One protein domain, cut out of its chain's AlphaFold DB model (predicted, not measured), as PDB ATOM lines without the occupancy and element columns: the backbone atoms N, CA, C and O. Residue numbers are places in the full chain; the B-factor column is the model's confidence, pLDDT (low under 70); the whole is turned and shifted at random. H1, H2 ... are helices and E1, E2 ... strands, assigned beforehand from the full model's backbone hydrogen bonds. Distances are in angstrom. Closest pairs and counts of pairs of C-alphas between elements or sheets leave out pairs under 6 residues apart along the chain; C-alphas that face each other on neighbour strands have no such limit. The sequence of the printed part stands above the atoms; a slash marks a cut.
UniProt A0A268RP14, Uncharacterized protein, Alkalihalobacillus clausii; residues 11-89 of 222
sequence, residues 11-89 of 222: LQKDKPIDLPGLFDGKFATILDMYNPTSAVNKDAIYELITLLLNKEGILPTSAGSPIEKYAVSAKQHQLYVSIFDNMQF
ATOM      1  N   LEU A  11      -9.063  18.178 -17.967       81.25
ATOM      2  CA  LEU A  11      -9.832  16.949 -18.150       81.25
ATOM      3  C   LEU A  11      -9.351  16.205 -19.390       81.25
ATOM      4  O   LEU A  11      -9.143  16.813 -20.434       81.25
ATOM      5  N   GLN A  12      -9.233  14.882 -19.300       81.88
ATOM      6  CA  GLN A  12      -8.931  14.053 -20.464       81.88
ATOM      7  C   GLN A  12     -10.158  13.938 -21.375       81.88
ATOM      8  O   GLN A  12     -11.244  13.558 -20.933       81.88
ATOM      9  N   LYS A  13      -9.953  14.183 -22.667       81.62
ATOM     10  CA  LYS A  13     -10.939  13.951 -23.720       81.62
ATOM     11  C   LYS A  13     -11.429  12.497 -23.706       81.62
ATOM     12  O   LYS A  13     -10.633  11.572 -23.549       81.62
ATOM     13  N   ASP A  14     -12.736  12.319 -23.885       82.06
ATOM     14  CA  ASP A  14     -13.428  11.023 -23.965       82.06
ATOM     15  C   ASP A  14     -13.372  10.167 -22.680       82.06
ATOM     16  O   ASP A  14     -13.772   9.002 -22.690       82.06
ATOM     17  N   LYS A  15     -12.938  10.738 -21.545       79.12
ATOM     18  CA  LYS A  15     -13.117  10.128 -20.219       79.12
ATOM     19  C   LYS A  15     -14.360  10.690 -19.512       79.12
ATOM     20  O   LYS A  15     -14.710  11.851 -19.730       79.12
ATOM     21  N   PRO A  16     -15.027   9.895 -18.651       75.75
ATOM     22  CA  PRO A  16     -16.107  10.392 -17.804       75.75
ATOM     23  C   PRO A  16     -15.643  11.596 -16.978       75.75
ATOM     24  O   PRO A  16     -14.577  11.553 -16.362       75.75
ATOM     25  N   ILE A  17     -16.440  12.665 -16.972       75.19
ATOM     26  CA  ILE A  17     -16.154  13.862 -16.180       75.19
ATOM     27  C   ILE A  17     -16.611  13.595 -14.746       75.19
ATOM     28  O   ILE A  17     -17.804  13.639 -14.458       75.19
ATOM     29  N   ASP A  18     -15.655  13.320 -13.863       70.69
ATOM     30  CA  ASP A  18     -15.869  13.207 -12.419       70.69
ATOM     31  C   ASP A  18     -15.166  14.377 -11.718       70.69
ATOM     32  O   ASP A  18     -14.033  14.274 -11.242       70.69
ATOM     33  N   LEU A  19     -15.796  15.554 -11.773       72.62
ATOM     34  CA  LEU A  19     -15.277  16.764 -11.140       72.62
ATOM     35  C   LEU A  19     -15.844  16.905  -9.722       72.62
ATOM     36  O   LEU A  19     -17.061  16.848  -9.547       72.62
ATOM     37  N   PRO A  20     -15.002  17.177  -8.706       74.44
ATOM     38  CA  PRO A  20     -15.493  17.542  -7.385       74.44
ATOM     39  C   PRO A  20     -16.427  18.754  -7.468       74.44
ATOM     40  O   PRO A  20     -16.084  19.735  -8.127       74.44
ATOM     41  N   GLY A  21     -17.530  18.753  -6.709       74.56
ATOM     42  CA  GLY A  21     -18.538  19.828  -6.750       74.56
ATOM     43  C   GLY A  21     -18.008  21.241  -6.447       74.56
ATOM     44  O   GLY A  21     -18.642  22.246  -6.755       74.56
ATOM     45  N   LEU A  22     -16.785  21.366  -5.912       73.94
ATOM     46  CA  LEU A  22     -16.096  22.656  -5.790       73.94
ATOM     47  C   LEU A  22     -15.809  23.325  -7.152       73.94
ATOM     48  O   LEU A  22     -15.512  24.525  -7.179       73.94
ATOM     49  N   PHE A  23     -15.861  22.564  -8.250       72.00
ATOM     50  CA  PHE A  23     -15.689  23.012  -9.632       72.00
ATOM     51  C   PHE A  23     -17.012  23.158 -10.397       72.00
ATOM     52  O   PHE A  23     -16.979  23.524 -11.570       72.00
ATOM     53  N   ASP A  24     -18.164  22.953  -9.750       73.81
ATOM     54  CA  ASP A  24     -19.469  23.108 -10.396       73.81
ATOM     55  C   ASP A  24     -19.641  24.527 -10.956       73.81
ATOM     56  O   ASP A  24     -19.452  25.530 -10.259       73.81
ATOM     57  N   GLY A  25     -19.960  24.611 -12.251       68.56
ATOM     58  CA  GLY A  25     -20.108  25.875 -12.976       68.56
ATOM     59  C   GLY A  25     -18.805  26.660 -13.190       68.56
ATOM     60  O   GLY A  25     -18.862  27.794 -13.663       68.56
ATOM     61  N   LYS A  26     -17.636  26.099 -12.847       71.94
ATOM     62  CA  LYS A  26     -16.326  26.711 -13.122       71.94
ATOM     63  C   LYS A  26     -15.775  26.257 -14.468       71.94
ATOM     64  O   LYS A  26     -16.081  25.172 -14.953       71.94
ATOM     65  N   PHE A  27     -14.928  27.101 -15.053       75.62
ATOM     66  CA  PHE A  27     -14.213  26.780 -16.284       75.62
ATOM     67  C   PHE A  27     -13.295  25.567 -16.075       75.62
ATOM     68  O   PHE A  27     -12.551  25.520 -15.093       75.62
ATOM     69  N   ALA A  28     -13.348  24.622 -17.009       78.00
ATOM     70  CA  ALA A  28     -12.496  23.445 -17.089       78.00
ATOM     71  C   ALA A  28     -11.992  23.314 -18.527       78.00
ATOM     72  O   ALA A  28     -12.741  23.583 -19.467       78.00
ATOM     73  N   THR A  29     -10.750  22.877 -18.704       82.69
ATOM     74  CA  THR A  29     -10.167  22.683 -20.037       82.69
ATOM     75  C   THR A  29     -10.137  21.196 -20.357       82.69
ATOM     76  O   THR A  29      -9.575  20.414 -19.595       82.69
ATOM     77  N   ILE A  30     -10.733  20.798 -21.481       84.38
ATOM     78  CA  ILE A  30     -10.688  19.415 -21.968       84.38
ATOM     79  C   ILE A  30      -9.537  19.291 -22.965       84.38
ATOM     80  O   ILE A  30      -9.475  20.038 -23.938       84.38
ATOM     81  N   LEU A  31      -8.641  18.339 -22.723       83.38
ATOM     82  CA  LEU A  31      -7.443  18.083 -23.512       83.38
ATOM     83  C   LEU A  31      -7.369  16.598 -23.870       83.38
ATOM     84  O   LEU A  31      -7.636  15.717 -23.058       83.38
ATOM     85  N   ASP A  32      -6.983  16.305 -25.100       81.69
ATOM     86  CA  ASP A  32      -6.500  15.001 -25.520       81.69
ATOM     87  C   ASP A  32      -5.057  14.810 -25.031       81.69
ATOM     88  O   ASP A  32      -4.101  15.124 -25.740       81.69
ATOM     89  N   MET A  33      -4.876  14.301 -23.810       75.12
ATOM     90  CA  MET A  33      -3.539  14.045 -23.259       75.12
ATOM     91  C   MET A  33      -2.814  12.909 -24.001       75.12
ATOM     92  O   MET A  33      -1.599  12.776 -23.877       75.12
ATOM     93  N   TYR A  34      -3.522  12.089 -24.794       66.94
ATOM     94  CA  TYR A  34      -2.898  11.058 -25.630       66.94
ATOM     95  C   TYR A  34      -2.252  11.650 -26.883       66.94
ATOM     96  O   TYR A  34      -1.265  11.104 -27.379       66.94
ATOM     97  N   ASN A  35      -2.772  12.777 -27.373       70.38
ATOM     98  CA  ASN A  35      -2.200  13.527 -28.483       70.38
ATOM     99  C   ASN A  35      -2.061  15.025 -28.138       70.38
ATOM    100  O   ASN A  35      -2.872  15.844 -28.589       70.38
ATOM    101  N   PRO A  36      -1.009  15.403 -27.378       65.12
ATOM    102  CA  PRO A  36      -0.783  16.770 -26.904       65.12
ATOM    103  C   PRO A  36      -0.765  17.837 -28.007       65.12
ATOM    104  O   PRO A  36      -1.112  18.984 -27.743       65.12
ATOM    105  N   THR A  37      -0.405  17.468 -29.240       67.25
ATOM    106  CA  THR A  37      -0.299  18.370 -30.400       67.25
ATOM    107  C   THR A  37      -1.541  18.369 -31.300       67.25
ATOM    108  O   THR A  37      -1.523  18.969 -32.377       67.25
ATOM    109  N   SER A  38      -2.630  17.712 -30.885       76.38
ATOM    110  CA  SER A  38      -3.876  17.679 -31.652       76.38
ATOM    111  C   SER A  38      -4.459  19.081 -31.880       76.38
ATOM    112  O   SER A  38      -4.302  19.993 -31.066       76.38
ATOM    113  N   ALA A  39      -5.193  19.257 -32.985       73.69
ATOM    114  CA  ALA A  39      -5.882  20.519 -33.274       73.69
ATOM    115  C   ALA A  39      -6.872  20.910 -32.159       73.69
ATOM    116  O   ALA A  39      -6.976  22.081 -31.816       73.69
ATOM    117  N   VAL A  40      -7.526  19.919 -31.539       73.94
ATOM    118  CA  VAL A  40      -8.436  20.117 -30.400       73.94
ATOM    119  C   VAL A  40      -7.696  20.707 -29.196       73.94
ATOM    120  O   VAL A  40      -8.187  21.645 -28.573       73.94
ATOM    121  N   ASN A  41      -6.489  20.215 -28.902       78.56
ATOM    122  CA  ASN A  41      -5.675  20.767 -27.820       78.56
ATOM    123  C   ASN A  41      -5.178  22.165 -28.132       78.56
ATOM    124  O   ASN A  41      -5.111  22.991 -27.232       78.56
ATOM    125  N   LYS A  42      -4.844  22.451 -29.392       75.06
ATOM    126  CA  LYS A  42      -4.379  23.780 -29.789       75.06
ATOM    127  C   LYS A  42      -5.396  24.864 -29.422       75.06
ATOM    128  O   LYS A  42      -5.012  25.873 -28.832       75.06
ATOM    129  N   ASP A  43      -6.673  24.631 -29.717       78.38
ATOM    130  CA  ASP A  43      -7.748  25.580 -29.416       78.38
ATOM    131  C   ASP A  43      -8.002  25.682 -27.901       78.38
ATOM    132  O   ASP A  43      -8.054  26.781 -27.348       78.38
ATOM    133  N   ALA A  44      -8.061  24.543 -27.206       78.69
ATOM    134  CA  ALA A  44      -8.282  24.487 -25.759       78.69
ATOM    135  C   ALA A  44      -7.136  25.127 -24.943       78.69
ATOM    136  O   ALA A  44      -7.377  25.829 -23.958       78.69
ATOM    137  N   ILE A  45      -5.881  24.936 -25.364       79.44
ATOM    138  CA  ILE A  45      -4.695  25.556 -24.751       79.44
ATOM    139  C   ILE A  45      -4.690  27.062 -25.010       79.44
ATOM    140  O   ILE A  45      -4.359  27.836 -24.112       79.44
ATOM    141  N   TYR A  46      -5.075  27.502 -26.209       78.56
ATOM    142  CA  TYR A  46      -5.179  28.926 -26.517       78.56
ATOM    143  C   TYR A  46      -6.213  29.632 -25.626       78.56
ATOM    144  O   TYR A  46      -5.938  30.709 -25.085       78.56
ATOM    145  N   GLU A  47      -7.378  29.015 -25.422       78.56
ATOM    146  CA  GLU A  47      -8.409  29.521 -24.511       78.56
ATOM    147  C   GLU A  47      -7.899  29.586 -23.062       78.56
ATOM    148  O   GLU A  47      -8.033  30.618 -22.398       78.56
ATOM    149  N   LEU A  48      -7.223  28.528 -22.600       80.56
ATOM    150  CA  LEU A  48      -6.616  28.459 -21.271       80.56
ATOM    151  C   LEU A  48      -5.565  29.561 -21.051       80.56
ATOM    152  O   LEU A  48      -5.618  30.272 -20.048       80.56
ATOM    153  N   ILE A  49      -4.641  29.755 -21.999       77.00
ATOM    154  CA  ILE A  49      -3.620  30.815 -21.945       77.00
ATOM    155  C   ILE A  49      -4.281  32.196 -21.906       77.00
ATOM    156  O   ILE A  49      -3.892  33.046 -21.105       77.00
ATOM    157  N   THR A  50      -5.302  32.420 -22.735       75.06
ATOM    158  CA  THR A  50      -6.031  33.696 -22.786       75.06
ATOM    159  C   THR A  50      -6.689  34.009 -21.446       75.06
ATOM    160  O   THR A  50      -6.604  35.135 -20.948       75.06
ATOM    161  N   LEU A  51      -7.306  33.004 -20.829       77.94
ATOM    162  CA  LEU A  51      -7.957  33.128 -19.534       77.94
ATOM    163  C   LEU A  51      -6.948  33.384 -18.402       77.94
ATOM    164  O   LEU A  51      -7.194  34.247 -17.558       77.94
ATOM    165  N   LEU A  52      -5.796  32.706 -18.405       75.62
ATOM    166  CA  LEU A  52      -4.717  32.937 -17.437       75.62
ATOM    167  C   LEU A  52      -4.147  34.357 -17.551       75.62
ATOM    168  O   LEU A  52      -4.048  35.058 -16.544       75.62
ATOM    169  N   LEU A  53      -3.860  34.822 -18.769       75.00
ATOM    170  CA  LEU A  53      -3.354  36.177 -19.011       75.00
ATOM    171  C   LEU A  53      -4.360  37.251 -18.606       75.00
ATOM    172  O   LEU A  53      -3.983  38.248 -17.995       75.00
ATOM    173  N   ASN A  54      -5.647  37.041 -18.888       73.56
ATOM    174  CA  ASN A  54      -6.703  37.948 -18.447       73.56
ATOM    175  C   ASN A  54      -6.770  38.059 -16.928       73.56
ATOM    176  O   ASN A  54      -6.870  39.151 -16.373       73.56
ATOM    177  N   LYS A  55      -6.623  36.930 -16.243       71.25
ATOM    178  CA  LYS A  55      -6.656  36.879 -14.787       71.25
ATOM    179  C   LYS A  55      -5.420  37.525 -14.144       71.25
ATOM    180  O   LYS A  55      -5.530  38.039 -13.033       71.25
ATOM    181  N   GLU A  56      -4.280  37.545 -14.837       70.25
ATOM    182  CA  GLU A  56      -3.090  38.320 -14.448       70.25
ATOM    183  C   GLU A  56      -3.171  39.810 -14.847       70.25
ATOM    184  O   GLU A  56      -2.286  40.585 -14.490       70.25
ATOM    185  N   GLY A  57      -4.220  40.240 -15.560       68.25
ATOM    186  CA  GLY A  57      -4.352  41.610 -16.069       68.25
ATOM    187  C   GLY A  57      -3.451  41.914 -17.273       68.25
ATOM    188  O   GLY A  57      -3.232  43.078 -17.597       68.25
ATOM    189  N   ILE A  58      -2.940  40.877 -17.943       67.50
ATOM    190  CA  ILE A  58      -1.966  40.931 -19.047       67.50
ATOM    191  C   ILE A  58      -2.669  40.656 -20.392       67.50
ATOM    192  O   ILE A  58      -2.071  40.133 -21.331       67.50
ATOM    193  N   LEU A  59      -3.971  40.957 -20.516       64.00
ATOM    194  CA  LEU A  59      -4.648  40.810 -21.808       64.00
ATOM    195  C   LEU A  59      -3.899  41.619 -22.879       64.00
ATOM    196  O   LEU A  59      -3.545  42.775 -22.626       64.00
ATOM    197  N   PRO A  60      -3.697  41.058 -24.083       53.00
ATOM    198  CA  PRO A  60      -3.145  41.810 -25.193       53.00
ATOM    199  C   PRO A  60      -4.104  42.953 -25.523       53.00
ATOM    200  O   PRO A  60      -5.148  42.752 -26.143       53.00
ATOM    201  N   THR A  61      -3.762  44.177 -25.126       54.59
ATOM    202  CA  THR A  61      -4.374  45.337 -25.761       54.59
ATOM    203  C   THR A  61      -3.769  45.442 -27.157       54.59
ATOM    204  O   THR A  61      -2.552  45.453 -27.345       54.59
ATOM    205  N   SER A  62      -4.623  45.522 -28.175       54.12
ATOM    206  CA  SER A  62      -4.209  45.709 -29.572       54.12
ATOM    207  C   SER A  62      -3.393  47.001 -29.791       54.12
ATOM    208  O   SER A  62      -2.728  47.144 -30.820       54.12
ATOM    209  N   ALA A  63      -3.386  47.898 -28.798       57.19
ATOM    210  CA  ALA A  63      -2.725  49.198 -28.780       57.19
ATOM    211  C   ALA A  63      -1.352  49.244 -28.065       57.19
ATOM    212  O   ALA A  63      -0.789  50.329 -27.944       57.19
ATOM    213  N   GLY A  64      -0.799  48.115 -27.601       60.38
ATOM    214  CA  GLY A  64       0.495  48.098 -26.902       60.38
ATOM    215  C   GLY A  64       1.698  48.459 -27.787       60.38
ATOM    216  O   GLY A  64       1.731  48.166 -28.991       60.38
ATOM    217  N   SER A  65       2.713  49.066 -27.175       68.19
ATOM    218  CA  SER A  65       4.038  49.291 -27.759       68.19
ATOM    219  C   SER A  65       4.704  47.965 -28.184       68.19
ATOM    220  O   SER A  65       4.331  46.891 -27.700       68.19
ATOM    221  N   PRO A  66       5.713  47.988 -29.078       70.88
ATOM    222  CA  PRO A  66       6.425  46.774 -29.496       70.88
ATOM    223  C   PRO A  66       7.000  45.949 -28.331       70.88
ATOM    224  O   PRO A  66       6.987  44.721 -28.389       70.88
ATOM    225  N   ILE A  67       7.449  46.612 -27.260       66.75
ATOM    226  CA  ILE A  67       8.012  45.967 -26.063       66.75
ATOM    227  C   ILE A  67       6.919  45.241 -25.269       66.75
ATOM    228  O   ILE A  67       7.108  44.097 -24.865       66.75
ATOM    229  N   GLU A  68       5.748  45.858 -25.100       63.75
ATOM    230  CA  GLU A  68       4.607  45.228 -24.422       63.75
ATOM    231  C   GLU A  68       4.098  44.014 -25.207       63.75
ATOM    232  O   GLU A  68       3.836  42.963 -24.628       63.75
ATOM    233  N   LYS A  69       4.044  44.109 -26.542       67.88
ATOM    234  CA  LYS A  69       3.678  42.978 -27.412       67.88
ATOM    235  C   LYS A  69       4.665  41.817 -27.301       67.88
ATOM    236  O   LYS A  69       4.240  40.659 -27.270       67.88
ATOM    237  N   TYR A  70       5.962  42.113 -27.214       68.44
ATOM    238  CA  TYR A  70       6.992  41.099 -26.989       68.44
ATOM    239  C   TYR A  70       6.833  40.430 -25.619       68.44
ATOM    240  O   TYR A  70       6.808  39.206 -25.547       68.44
ATOM    241  N   ALA A  71       6.646  41.210 -24.551       64.12
ATOM    242  CA  ALA A  71       6.465  40.682 -23.199       64.12
ATOM    243  C   ALA A  71       5.238  39.759 -23.092       64.12
ATOM    244  O   ALA A  71       5.327  38.676 -22.515       64.12
ATOM    245  N   VAL A  72       4.114  40.139 -23.714       69.00
ATOM    246  CA  VAL A  72       2.911  39.294 -23.790       69.00
ATOM    247  C   VAL A  72       3.191  38.004 -24.563       69.00
ATOM    248  O   VAL A  72       2.808  36.928 -24.111       69.00
ATOM    249  N   SER A  73       3.900  38.085 -25.691       69.12
ATOM    250  CA  SER A  73       4.238  36.911 -26.513       69.12
ATOM    251  C   SER A  73       5.193  35.952 -25.791       69.12
ATOM    252  O   SER A  73       4.999  34.738 -25.822       69.12
ATOM    253  N   ALA A  74       6.191  36.482 -25.080       67.94
ATOM    254  CA  ALA A  74       7.107  35.690 -24.264       67.94
ATOM    255  C   ALA A  74       6.365  34.977 -23.122       67.94
ATOM    256  O   ALA A  74       6.564  33.783 -22.899       67.94
ATOM    257  N   LYS A  75       5.442  35.676 -22.448       73.88
ATOM    258  CA  LYS A  75       4.594  35.106 -21.392       73.88
ATOM    259  C   LYS A  75       3.641  34.030 -21.935       73.88
ATOM    260  O   LYS A  75       3.484  32.987 -21.307       73.88
ATOM    261  N   GLN A  76       3.048  34.241 -23.115       71.75
ATOM    262  CA  GLN A  76       2.246  33.226 -23.818       71.75
ATOM    263  C   GLN A  76       3.059  31.963 -24.098       71.75
ATOM    264  O   GLN A  76       2.581  30.859 -23.851       71.75
ATOM    265  N   HIS A  77       4.291  32.125 -24.583       69.44
ATOM    266  CA  HIS A  77       5.177  31.004 -24.866       69.44
ATOM    267  C   HIS A  77       5.553  30.234 -23.592       69.44
ATOM    268  O   HIS A  77       5.434  29.014 -23.567       69.44
ATOM    269  N   GLN A  78       5.912  30.933 -22.509       72.88
ATOM    270  CA  GLN A  78       6.195  30.309 -21.210       72.88
ATOM    271  C   GLN A  78       4.999  29.507 -20.683       72.88
ATOM    272  O   GLN A  78       5.162  28.358 -20.276       72.88
ATOM    273  N   LEU A  79       3.791  30.082 -20.735       73.44
ATOM    274  CA  LEU A  79       2.569  29.391 -20.321       73.44
ATOM    275  C   LEU A  79       2.292  28.161 -21.190       73.44
ATOM    276  O   LEU A  79       1.935  27.116 -20.654       73.44
ATOM    277  N   TYR A  80       2.487  28.260 -22.507       70.56
ATOM    278  CA  TYR A  80       2.340  27.123 -23.415       70.56
ATOM    279  C   TYR A  80       3.288  25.976 -23.048       70.56
ATOM    280  O   TYR A  80       2.833  24.842 -22.924       70.56
ATOM    281  N   VAL A  81       4.574  26.275 -22.830       66.50
ATOM    282  CA  VAL A  81       5.579  25.281 -22.419       66.50
ATOM    283  C   VAL A  81       5.172  24.629 -21.099       66.50
ATOM    284  O   VAL A  81       5.057  23.412 -21.036       66.50
ATOM    285  N   SER A  82       4.815  25.423 -20.084       67.31
ATOM    286  CA  SER A  82       4.377  24.886 -18.790       67.31
ATOM    287  C   SER A  82       3.143  23.987 -18.906       67.31
ATOM    288  O   SER A  82       3.089  22.935 -18.276       67.31
ATOM    289  N   ILE A  83       2.141  24.366 -19.704       67.69
ATOM    290  CA  ILE A  83       0.947  23.534 -19.926       67.69
ATOM    291  C   ILE A  83       1.336  22.234 -20.635       67.69
ATOM    292  O   ILE A  83       0.871  21.165 -20.246       67.69
ATOM    293  N   PHE A  84       2.204  22.313 -21.642       64.56
ATOM    294  CA  PHE A  84       2.673  21.156 -22.393       64.56
ATOM    295  C   PHE A  84       3.444  20.162 -21.520       64.56
ATOM    296  O   PHE A  84       3.162  18.967 -21.584       64.56
ATOM    297  N   ASP A  85       4.325  20.647 -20.649       63.97
ATOM    298  CA  ASP A  85       5.058  19.817 -19.689       63.97
ATOM    299  C   ASP A  85       4.099  19.123 -18.708       63.97
ATOM    300  O   ASP A  85       4.218  17.929 -18.440       63.97
ATOM    301  N   ASN A  86       3.071  19.837 -18.236       60.78
ATOM    302  CA  ASN A  86       2.053  19.270 -17.346       60.78
ATOM    303  C   ASN A  86       1.121  18.260 -18.046       60.78
ATOM    304  O   ASN A  86       0.570  17.387 -17.379       60.78
ATOM    305  N   MET A  87       0.948  18.321 -19.371       60.25
ATOM    306  CA  MET A  87       0.217  17.286 -20.125       60.25
ATOM    307  C   MET A  87       1.007  15.975 -20.259       60.25
ATOM    308  O   MET A  87       0.424  14.940 -20.573       60.25
ATOM    309  N   GLN A  88       2.321  15.991 -20.021       55.94
ATOM    310  CA  GLN A  88       3.188  14.812 -20.122       55.94
ATOM    311  C   GLN A  88       3.354  14.047 -18.795       55.94
ATOM    312  O   GLN A  88       4.169  13.132 -18.717       55.94
ATOM    313  N   PHE A  89       2.564  14.368 -17.762       47.81
ATOM    314  CA  PHE A  89       2.749  13.896 -16.378       47.81
ATOM    315  C   PHE A  89       2.627  12.367 -16.157       47.81
ATOM    316  O   PHE A  89       2.976  11.892 -15.084       47.81
TER     317      PHE A  89
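What this domain is: This is residues 11 to 89 of the 222 residues of an uncharacterized protein of Alkalihalobacillus clausii (UniProt A0A268RP14). The long helix H2 and the shorter helix H1 cross at a steep tilt, and a wide loop, residues 11 to 28, swings out at one end of the pair before it leads into the short strand E1 near the first part of H1. Residues 20 to 26 of that loop stick out free. The printed part has 79 residues, with one named strand and two named helices in the order E1, H1, H2, and its class is mostly helix. The whole is loose, with a radius of gyration of the C-alphas of 14.5 A, and elongated, spanning 45 by 27 by 19 A.

How they stand to each other: H2, residues 66 to 87, touches H1, residues 39 to 55, with its residues 76 to 83 alone; the closest C-alphas, those of Ile 49 and Leu 79, are 6.6 A apart. The two run opposite ways at a steep tilt of 57 degrees. In both helices every O i to N i+4 pair is within hydrogen-bond range. The closest C-alphas of E1, residues 29 to 31, and H1 are those of Leu 31 and Asn 41, 5.4 A apart. E1 and H2 are only just apart, at 8.4 A. E1 pairs with no named strand, but residues 11 to 12 form a short parallel pairing with its residues 30 to 31.

Where its parts are: H2 is 31.6 A long from C-alpha 66 at (6.425, 46.774, -29.496) to C-alpha 87 at (0.217, 17.286, -20.125). H1 is 24.7 A long and begins at C-alpha 39, (-5.882, 20.519, -33.274). E1 measures 6.4 A.

The domain as a whole: The C-alphas farthest apart, those of Pro 16 and Ser 65, are 44.9 A apart. The printed part has no cut, and both links, E1 to H1 and H1 to H2, are short. The mean pLDDT of the printed part is 71.3; 31 residues are under 70, among them residues 57 to 65 and 81 to 89.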